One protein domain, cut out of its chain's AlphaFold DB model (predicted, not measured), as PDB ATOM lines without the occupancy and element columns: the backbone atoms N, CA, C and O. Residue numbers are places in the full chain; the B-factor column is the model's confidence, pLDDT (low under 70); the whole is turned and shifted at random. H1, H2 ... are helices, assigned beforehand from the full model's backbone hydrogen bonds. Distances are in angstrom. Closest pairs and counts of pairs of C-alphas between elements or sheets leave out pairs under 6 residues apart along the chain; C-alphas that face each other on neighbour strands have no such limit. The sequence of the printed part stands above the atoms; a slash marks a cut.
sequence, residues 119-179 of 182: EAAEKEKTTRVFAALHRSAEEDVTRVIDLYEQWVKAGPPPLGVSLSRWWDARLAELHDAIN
ATOM      1  N   GLU A 119      39.161 -65.910  17.428       45.56
ATOM      2  CA  GLU A 119      39.994 -64.720  17.664       45.56
ATOM      3  C   GLU A 119      40.208 -63.830  16.432       45.56
ATOM      4  O   GLU A 119      40.394 -62.626  16.586       45.56
ATOM      5  N   ALA A 120      40.188 -64.369  15.207       46.53
ATOM      6  CA  ALA A 120      40.352 -63.541  14.007       46.53
ATOM      7  C   ALA A 120      39.113 -62.662  13.764       46.53
ATOM      8  O   ALA A 120      39.247 -61.487  13.432       46.53
ATOM      9  N   ALA A 121      37.917 -63.205  14.013       48.03
ATOM     10  CA  ALA A 121      36.666 -62.455  13.937       48.03
ATOM     11  C   ALA A 121      36.542 -61.436  15.079       48.03
ATOM     12  O   ALA A 121      35.976 -60.362  14.888       48.03
ATOM     13  N   GLU A 122      37.066 -61.749  16.264       52.12
ATOM     14  CA  GLU A 122      37.076 -60.835  17.406       52.12
ATOM     15  C   GLU A 122      38.098 -59.708  17.228       52.12
ATOM     16  O   GLU A 122      37.743 -58.546  17.397       52.12
ATOM     17  N   LYS A 123      39.315 -60.007  16.750       57.12
ATOM     18  CA  LYS A 123      40.298 -58.988  16.346       57.12
ATOM     19  C   LYS A 123      39.767 -58.117  15.215       57.12
ATOM     20  O   LYS A 123      39.894 -56.905  15.296       57.12
ATOM     21  N   GLU A 124      39.111 -58.691  14.208       60.41
ATOM     22  CA  GLU A 124      38.508 -57.916  13.123       60.41
ATOM     23  C   GLU A 124      37.363 -57.020  13.620       60.41
ATOM     24  O   GLU A 124      37.281 -55.861  13.216       60.41
ATOM     25  N   LYS A 125      36.515 -57.502  14.538       59.34
ATOM     26  CA  LYS A 125      35.507 -56.666  15.207       59.34
ATOM     27  C   LYS A 125      36.163 -55.544  16.008       59.34
ATOM     28  O   LYS A 125      35.768 -54.398  15.833       59.34
ATOM     29  N   THR A 126      37.186 -55.835  16.809       64.75
ATOM     30  CA  THR A 126      37.911 -54.831  17.601       64.75
ATOM     31  C   THR A 126      38.602 -53.801  16.710       64.75
ATOM     32  O   THR A 126      38.480 -52.608  16.962       64.75
ATOM     33  N   THR A 127      39.253 -54.217  15.621       65.38
ATOM     34  CA  THR A 127      39.867 -53.307  14.643       65.38
ATOM     35  C   THR A 127      38.817 -52.457  13.933       65.38
ATOM     36  O   THR A 127      39.025 -51.259  13.771       65.38
ATOM     37  N   ARG A 128      37.670 -53.030  13.547       63.53
ATOM     38  CA  ARG A 128      36.561 -52.277  12.941       63.53
ATOM     39  C   ARG A 128      35.959 -51.263  13.913       63.53
ATOM     40  O   ARG A 128      35.708 -50.136  13.506       63.53
ATOM     41  N   VAL A 129      35.763 -51.639  15.177       70.75
ATOM     42  CA  VAL A 129      35.266 -50.739  16.229       70.75
ATOM     43  C   VAL A 129      36.271 -49.622  16.492       70.75
ATOM     44  O   VAL A 129      35.887 -48.460  16.495       70.75
ATOM     45  N   PHE A 130      37.560 -49.936  16.631       61.25
ATOM     46  CA  PHE A 130      38.598 -48.928  16.849       61.25
ATOM     47  C   PHE A 130      38.737 -47.976  15.653       61.25
ATOM     48  O   PHE A 130      38.837 -46.769  15.840       61.25
ATOM     49  N   ALA A 131      38.665 -48.492  14.421       67.94
ATOM     50  CA  ALA A 131      38.664 -47.671  13.210       67.94
ATOM     51  C   ALA A 131      37.410 -46.786  13.098       67.94
ATOM     52  O   ALA A 131      37.507 -45.654  12.633       67.94
ATOM     53  N   ALA A 132      36.243 -47.275  13.528       67.00
ATOM     54  CA  ALA A 132      35.014 -46.484  13.573       67.00
ATOM     55  C   ALA A 132      35.081 -45.383  14.642       67.00
ATOM     56  O   ALA A 132      34.720 -44.247  14.356       67.00
ATOM     57  N   LEU A 133      35.603 -45.690  15.836       71.56
ATOM     58  CA  LEU A 133      35.830 -44.706  16.898       71.56
ATOM     59  C   LEU A 133      36.833 -43.632  16.464       71.56
ATOM     60  O   LEU A 133      36.603 -42.453  16.705       71.56
ATOM     61  N   HIS A 134      37.921 -44.027  15.797       73.19
ATOM     62  CA  HIS A 134      38.907 -43.076  15.289       73.19
ATOM     63  C   HIS A 134      38.310 -42.164  14.215       73.19
ATOM     64  O   HIS A 134      38.481 -40.955  14.294       73.19
ATOM     65  N   ARG A 135      37.531 -42.726  13.278       67.81
ATOM     66  CA  ARG A 135      36.820 -41.943  12.260       67.81
ATOM     67  C   ARG A 135      35.824 -40.963  12.879       67.81
ATOM     68  O   ARG A 135      35.793 -39.812  12.473       67.81
ATOM     69  N   SER A 136      35.058 -41.396  13.881       78.31
ATOM     70  CA  SER A 136      34.144 -40.514  14.617       78.31
ATOM     71  C   SER A 136      34.899 -39.353  15.263       78.31
ATOM     72  O   SER A 136      34.505 -38.206  15.102       78.31
ATOM     73  N   ALA A 137      36.029 -39.631  15.920       78.00
ATOM     74  CA  ALA A 137      36.843 -38.591  16.544       78.00
ATOM     75  C   ALA A 137      37.449 -37.613  15.517       78.00
ATOM     76  O   ALA A 137      37.506 -36.413  15.771       78.00
ATOM     77  N   GLU A 138      37.889 -38.100  14.352       85.44
ATOM     78  CA  GLU A 138      38.364 -37.247  13.253       85.44
ATOM     79  C   GLU A 138      37.244 -36.357  12.694       85.44
ATOM     80  O   GLU A 138      37.471 -35.177  12.414       85.44
ATOM     81  N   GLU A 139      36.026 -36.891  12.564       85.44
ATOM     82  CA  GLU A 139      34.849 -36.129  12.142       85.44
ATOM     83  C   GLU A 139      34.482 -35.045  13.167       85.44
ATOM     84  O   GLU A 139      34.236 -33.906  12.772       85.44
ATOM     85  N   ASP A 140      34.518 -35.351  14.467       85.94
ATOM     86  CA  ASP A 140      34.258 -34.380  15.540       85.94
ATOM     87  C   ASP A 140      35.289 -33.240  15.521       85.94
ATOM     88  O   ASP A 140      34.932 -32.059  15.546       85.94
ATOM     89  N   VAL A 141      36.579 -33.577  15.395       87.75
ATOM     90  CA  VAL A 141      37.661 -32.584  15.277       87.75
ATOM     91  C   VAL A 141      37.470 -31.712  14.038       87.75
ATOM     92  O   VAL A 141      37.625 -30.493  14.120       87.75
ATOM     93  N   THR A 142      37.091 -32.310  12.907       90.31
ATOM     94  CA  THR A 142      36.834 -31.573  11.664       90.31
ATOM     95  C   THR A 142      35.680 -30.583  11.840       90.31
ATOM     96  O   THR A 142      35.830 -29.417  11.487       90.31
ATOM     97  N   ARG A 143      34.570 -30.986  12.478       90.25
ATOM     98  CA  ARG A 143      33.430 -30.086  12.751       90.25
ATOM     99  C   ARG A 143      33.821 -28.896  13.626       90.25
ATOM    100  O   ARG A 143      33.383 -27.778  13.362       90.25
ATOM    101  N   VAL A 144      34.654 -29.113  14.645       93.62
ATOM    102  CA  VAL A 144      35.139 -28.028  15.515       93.62
ATOM    103  C   VAL A 144      36.050 -27.065  14.751       93.62
ATOM    104  O   VAL A 144      35.938 -25.850  14.932       93.62
ATOM    105  N   ILE A 145      36.927 -27.578  13.880       93.06
ATOM    106  CA  ILE A 145      37.782 -26.748  13.019       93.06
ATOM    107  C   ILE A 145      36.923 -25.913  12.060       93.06
ATOM    108  O   ILE A 145      37.095 -24.696  12.003       93.06
ATOM    109  N   ASP A 146      35.953 -26.525  11.382       94.69
ATOM    110  CA  ASP A 146      35.050 -25.826  10.463       94.69
ATOM    111  C   ASP A 146      34.235 -24.741  11.183       94.69
ATOM    112  O   ASP A 146      34.066 -23.631  10.670       94.69
ATOM    113  N   LEU A 147      33.745 -25.031  12.394       94.56
ATOM    114  CA  LEU A 147      33.031 -24.061  13.223       94.56
ATOM    115  C   LEU A 147      33.937 -22.882  13.600       94.56
ATOM    116  O   LEU A 147      33.534 -21.722  13.488       94.56
ATOM    117  N   TYR A 148      35.179 -23.166  13.996       93.75
ATOM    118  CA  TYR A 148      36.174 -22.137  14.280       93.75
ATOM    119  C   TYR A 148      36.432 -21.246  13.055       93.75
ATOM    120  O   TYR A 148      36.388 -20.019  13.170       93.75
ATOM    121  N   GLU A 149      36.633 -21.828  11.870       94.88
ATOM    122  CA  GLU A 149      36.831 -21.066  10.633       94.88
ATOM    123  C   GLU A 149      35.615 -20.187  10.297       94.88
ATOM    124  O   GLU A 149      35.765 -19.022   9.906       94.88
ATOM    125  N   GLN A 150      34.400 -20.698  10.513       94.12
ATOM    126  CA  GLN A 150      33.167 -19.923  10.356       94.12
ATOM    127  C   GLN A 150      33.101 -18.741  11.326       94.12
ATOM    128  O   GLN A 150      32.702 -17.645  10.927       94.12
ATOM    129  N   TRP A 151      33.508 -18.922  12.583       94.19
ATOM    130  CA  TRP A 151      33.538 -17.846  13.574       94.19
ATOM    131  C   TRP A 151      34.550 -16.766  13.208       94.19
ATOM    132  O   TRP A 151      34.223 -15.580  13.268       94.19
ATOM    133  N   VAL A 152      35.744 -17.169  12.766       92.94
ATOM    134  CA  VAL A 152      36.783 -16.248  12.282       92.94
ATOM    135  C   VAL A 152      36.268 -15.432  11.096       92.94
ATOM    136  O   VAL A 152      36.470 -14.219  11.053       92.94
ATOM    137  N   LYS A 153      35.548 -16.067  10.163       92.56
ATOM    138  CA  LYS A 153      34.963 -15.397   8.993       92.56
ATOM    139  C   LYS A 153      33.804 -14.462   9.349       92.56
ATOM    140  O   LYS A 153      33.674 -13.404   8.738       92.56
ATOM    141  N   ALA A 154      32.955 -14.852  10.299       89.69
ATOM    142  CA  ALA A 154      31.823 -14.047  10.756       89.69
ATOM    143  C   ALA A 154      32.273 -12.796  11.523       89.69
ATOM    144  O   ALA A 154      31.624 -11.754  11.438       89.69
ATOM    145  N   GLY A 155      33.398 -12.890  12.236       87.06
ATOM    146  CA  GLY A 155      33.986 -11.766  12.946       87.06
ATOM    147  C   GLY A 155      33.196 -11.349  14.197       87.06
ATOM    148  O   GLY A 155      32.418 -12.134  14.750       87.06
ATOM    149  N   PRO A 156      33.442 -10.129  14.704       88.56
ATOM    150  CA  PRO A 156      32.880  -9.661  15.967       88.56
ATOM    151  C   PRO A 156      31.362  -9.417  15.890       88.56
ATOM    152  O   PRO A 156      30.819  -9.209  14.803       88.56
ATOM    153  N   PRO A 157      30.663  -9.394  17.044       90.44
ATOM    154  CA  PRO A 157      29.236  -9.097  17.086       90.44
ATOM    155  C   PRO A 157      28.925  -7.733  16.452       90.44
ATOM    156  O   PRO A 157      29.660  -6.766  16.683       90.44
ATOM    157  N   PRO A 158      27.817  -7.611  15.701       88.06
ATOM    158  CA  PRO A 158      27.377  -6.321  15.199       88.06
ATOM    159  C   PRO A 158      27.009  -5.382  16.355       88.06
ATOM    160  O   PRO A 158      26.607  -5.805  17.444       88.06
ATOM    161  N   LEU A 159      27.147  -4.079  16.108       87.38
ATOM    162  CA  LEU A 159      26.878  -3.045  17.104       87.38
ATOM    163  C   LEU A 159      25.427  -3.140  17.605       87.38
ATOM    164  O   LEU A 159      24.491  -3.212  16.813       87.38
ATOM    165  N   GLY A 160      25.252  -3.130  18.930       89.12
ATOM    166  CA  GLY A 160      23.945  -3.249  19.589       89.12
ATOM    167  C   GLY A 160      23.591  -4.655  20.085       89.12
ATOM    168  O   GLY A 160      22.599  -4.804  20.797       89.12
ATOM    169  N   VAL A 161      24.398  -5.679  19.783       87.88
ATOM    170  CA  VAL A 161      24.233  -7.027  20.352       87.88
ATOM    171  C   VAL A 161      24.944  -7.127  21.705       87.88
ATOM    172  O   VAL A 161      26.085  -6.692  21.857       87.88
ATOM    173  N   SER A 162      24.277  -7.720  22.701       93.38
ATOM    174  CA  SER A 162      24.903  -8.021  23.995       93.38
ATOM    175  C   SER A 162      26.003  -9.066  23.825       93.38
ATOM    176  O   SER A 162      25.737 -10.168  23.344       93.38
ATOM    177  N   LEU A 163      27.219  -8.734  24.270       89.00
ATOM    178  CA  LEU A 163      28.383  -9.618  24.195       89.00
ATOM    179  C   LEU A 163      28.137 -10.958  24.908       89.00
ATOM    180  O   LEU A 163      28.549 -11.993  24.399       89.00
ATOM    181  N   SER A 164      27.424 -10.946  26.039       88.94
ATOM    182  CA  SER A 164      27.064 -12.166  26.771       88.94
ATOM    183  C   SER A 164      26.157 -13.068  25.942       88.94
ATOM    184  O   SER A 164      26.492 -14.220  25.721       88.94
ATOM    185  N   ARG A 165      25.069 -12.522  25.375       90.19
ATOM    186  CA  ARG A 165      24.142 -13.312  24.541       90.19
ATOM    187  C   ARG A 165      24.793 -13.818  23.258       90.19
ATOM    188  O   ARG A 165      24.421 -14.874  22.757       90.19
ATOM    189  N   TRP A 166      25.727 -13.045  22.714       91.50
ATOM    190  CA  TRP A 166      26.508 -13.450  21.554       91.50
ATOM    191  C   TRP A 166      27.448 -14.616  21.886       91.50
ATOM    192  O   TRP A 166      27.500 -15.581  21.128       91.50
ATOM    193  N   TRP A 167      28.125 -14.574  23.037       92.81
ATOM    194  CA  TRP A 167      28.946 -15.690  23.512       92.81
ATOM    195  C   TRP A 167      28.123 -16.921  23.889       92.81
ATOM    196  O   TRP A 167      28.537 -18.025  23.554       92.81
ATOM    197  N   ASP A 168      26.955 -16.752  24.510       92.88
ATOM    198  CA  ASP A 168      26.064 -17.868  24.848       92.88
ATOM    199  C   ASP A 168      25.649 -18.648  23.590       92.88
ATOM    200  O   ASP A 168      25.683 -19.877  23.584       92.88
ATOM    201  N   ALA A 169      25.324 -17.943  22.499       90.94
ATOM    202  CA  ALA A 169      24.995 -18.570  21.218       90.94
ATOM    203  C   ALA A 169      26.178 -19.367  20.642       90.94
ATOM    204  O   ALA A 169      26.009 -20.494  20.192       90.94
ATOM    205  N   ARG A 170      27.391 -18.813  20.716       93.81
ATOM    206  CA  ARG A 170      28.619 -19.483  20.265       93.81
ATOM    207  C   ARG A 170      28.961 -20.707  21.122       93.81
ATOM    208  O   ARG A 170      29.366 -21.734  20.597       93.81
ATOM    209  N   LEU A 171      28.767 -20.636  22.436       93.31
ATOM    210  CA  LEU A 171      28.968 -21.784  23.323       93.31
ATOM    211  C   LEU A 171      27.963 -22.909  23.047       93.31
ATOM    212  O   LEU A 171      28.350 -24.073  23.115       93.31
ATOM    213  N   ALA A 172      26.718 -22.573  22.695       92.88
ATOM    214  CA  ALA A 172      25.735 -23.554  22.242       92.88
ATOM    215  C   ALA A 172      26.161 -24.210  20.917       92.88
ATOM    216  O   ALA A 172      26.222 -25.430  20.842       92.88
ATOM    217  N   GLU A 173      26.579 -23.422  19.918       93.06
ATOM    218  CA  GLU A 173      27.099 -23.953  18.645       93.06
ATOM    219  C   GLU A 173      28.308 -24.887  18.845       93.06
ATOM    220  O   GLU A 173      28.421 -25.919  18.184       93.06
ATOM    221  N   LEU A 174      29.218 -24.547  19.765       93.44
ATOM    222  CA  LEU A 174      30.361 -25.399  20.105       93.44
ATOM    223  C   LEU A 174      29.921 -26.692  20.795       93.44
ATOM    224  O   LEU A 174      30.495 -27.746  20.534       93.44
ATOM    225  N   HIS A 175      28.929 -26.616  21.681       91.50
ATOM    226  CA  HIS A 175      28.381 -27.793  22.343       91.50
ATOM    227  C   HIS A 175      27.784 -28.772  21.328       91.50
ATOM    228  O   HIS A 175      28.129 -29.952  21.369       91.50
ATOM    229  N   ASP A 176      26.987 -28.270  20.382       90.25
ATOM    230  CA  ASP A 176      26.368 -29.068  19.319       90.25
ATOM    231  C   ASP A 176      27.424 -29.687  18.385       90.25
ATOM    232  O   ASP A 176      27.281 -30.821  17.933       90.25
ATOM    233  N   ALA A 177      28.527 -28.976  18.122       90.06
ATOM    234  CA  ALA A 177      29.628 -29.500  17.312       90.06
ATOM    235  C   ALA A 177      30.412 -30.629  18.005       90.06
ATOM    236  O   ALA A 177      30.902 -31.531  17.322       90.06
ATOM    237  N   ILE A 178      30.536 -30.580  19.337       88.56
ATOM    238  CA  ILE A 178      31.208 -31.612  20.145       88.56
ATOM    239  C   ILE A 178      30.283 -32.815  20.391       88.56
ATOM    240  O   ILE A 178      30.763 -33.943  20.433       88.56
ATOM    241  N   ASN A 179      28.974 -32.589  20.551       86.81
ATOM    242  CA  ASN A 179      27.984 -33.622  20.858       86.81
ATOM    243  C   ASN A 179      26.788 -33.545  19.888       86.81
ATOM    244  O   ASN A 179      25.722 -33.066  20.272       86.81
TER     245      ASN A 179
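This is residues 119 to 179 of the 182 residues of a protein of Streptomyces viridosporus (strain ATCC 14672 / DSM 40746 / JCM 4963 / KCTC 9882 / NRRL B-12104 / FH 1290) (UniProt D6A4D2). A long helical hairpin with unequal arms: the long helix H1 makes the length, and the shorter H2 folds back beside its later part, meeting it near H2's last residues. Residues 119 to 136 of H1 stick out alone, as do residues 159 to 164 at the turn. The 61 printed residues hold H1, then H2, and no named strand; the class is all helix. The whole is an extended rod, radius of gyration of the C-alphas 18.3 A, spanning 63 by 18 by 7 A.

H1, residues 119 to 154, runs 51.8 A from C-alpha 119 at (39.994, -64.720, 17.664). H2, residues 163 to 178, runs 22.5 A to C-alpha 178 at (31.208, -31.612, 20.145).

H1 touches H2 with residues 140 to 147 alone, and H2 touches H1 with residues 174 to 178 alone; the closest C-alphas, of Arg 143 and Ala 177, are 6.0 A apart. This helical hairpin has a shallow tilt of 22 degrees, opposite ways. In H1 and H2 every O i to N i+4 pair is within hydrogen-bond range.

The C-alphas farthest apart, of Glu 119 and Gly 160, are 63.6 A apart. The printed part has no cut, and the H1 to H2 link of 8 residues is short. pLDDT is under 70 at residues 119 to 128, 130 to 132 and 135.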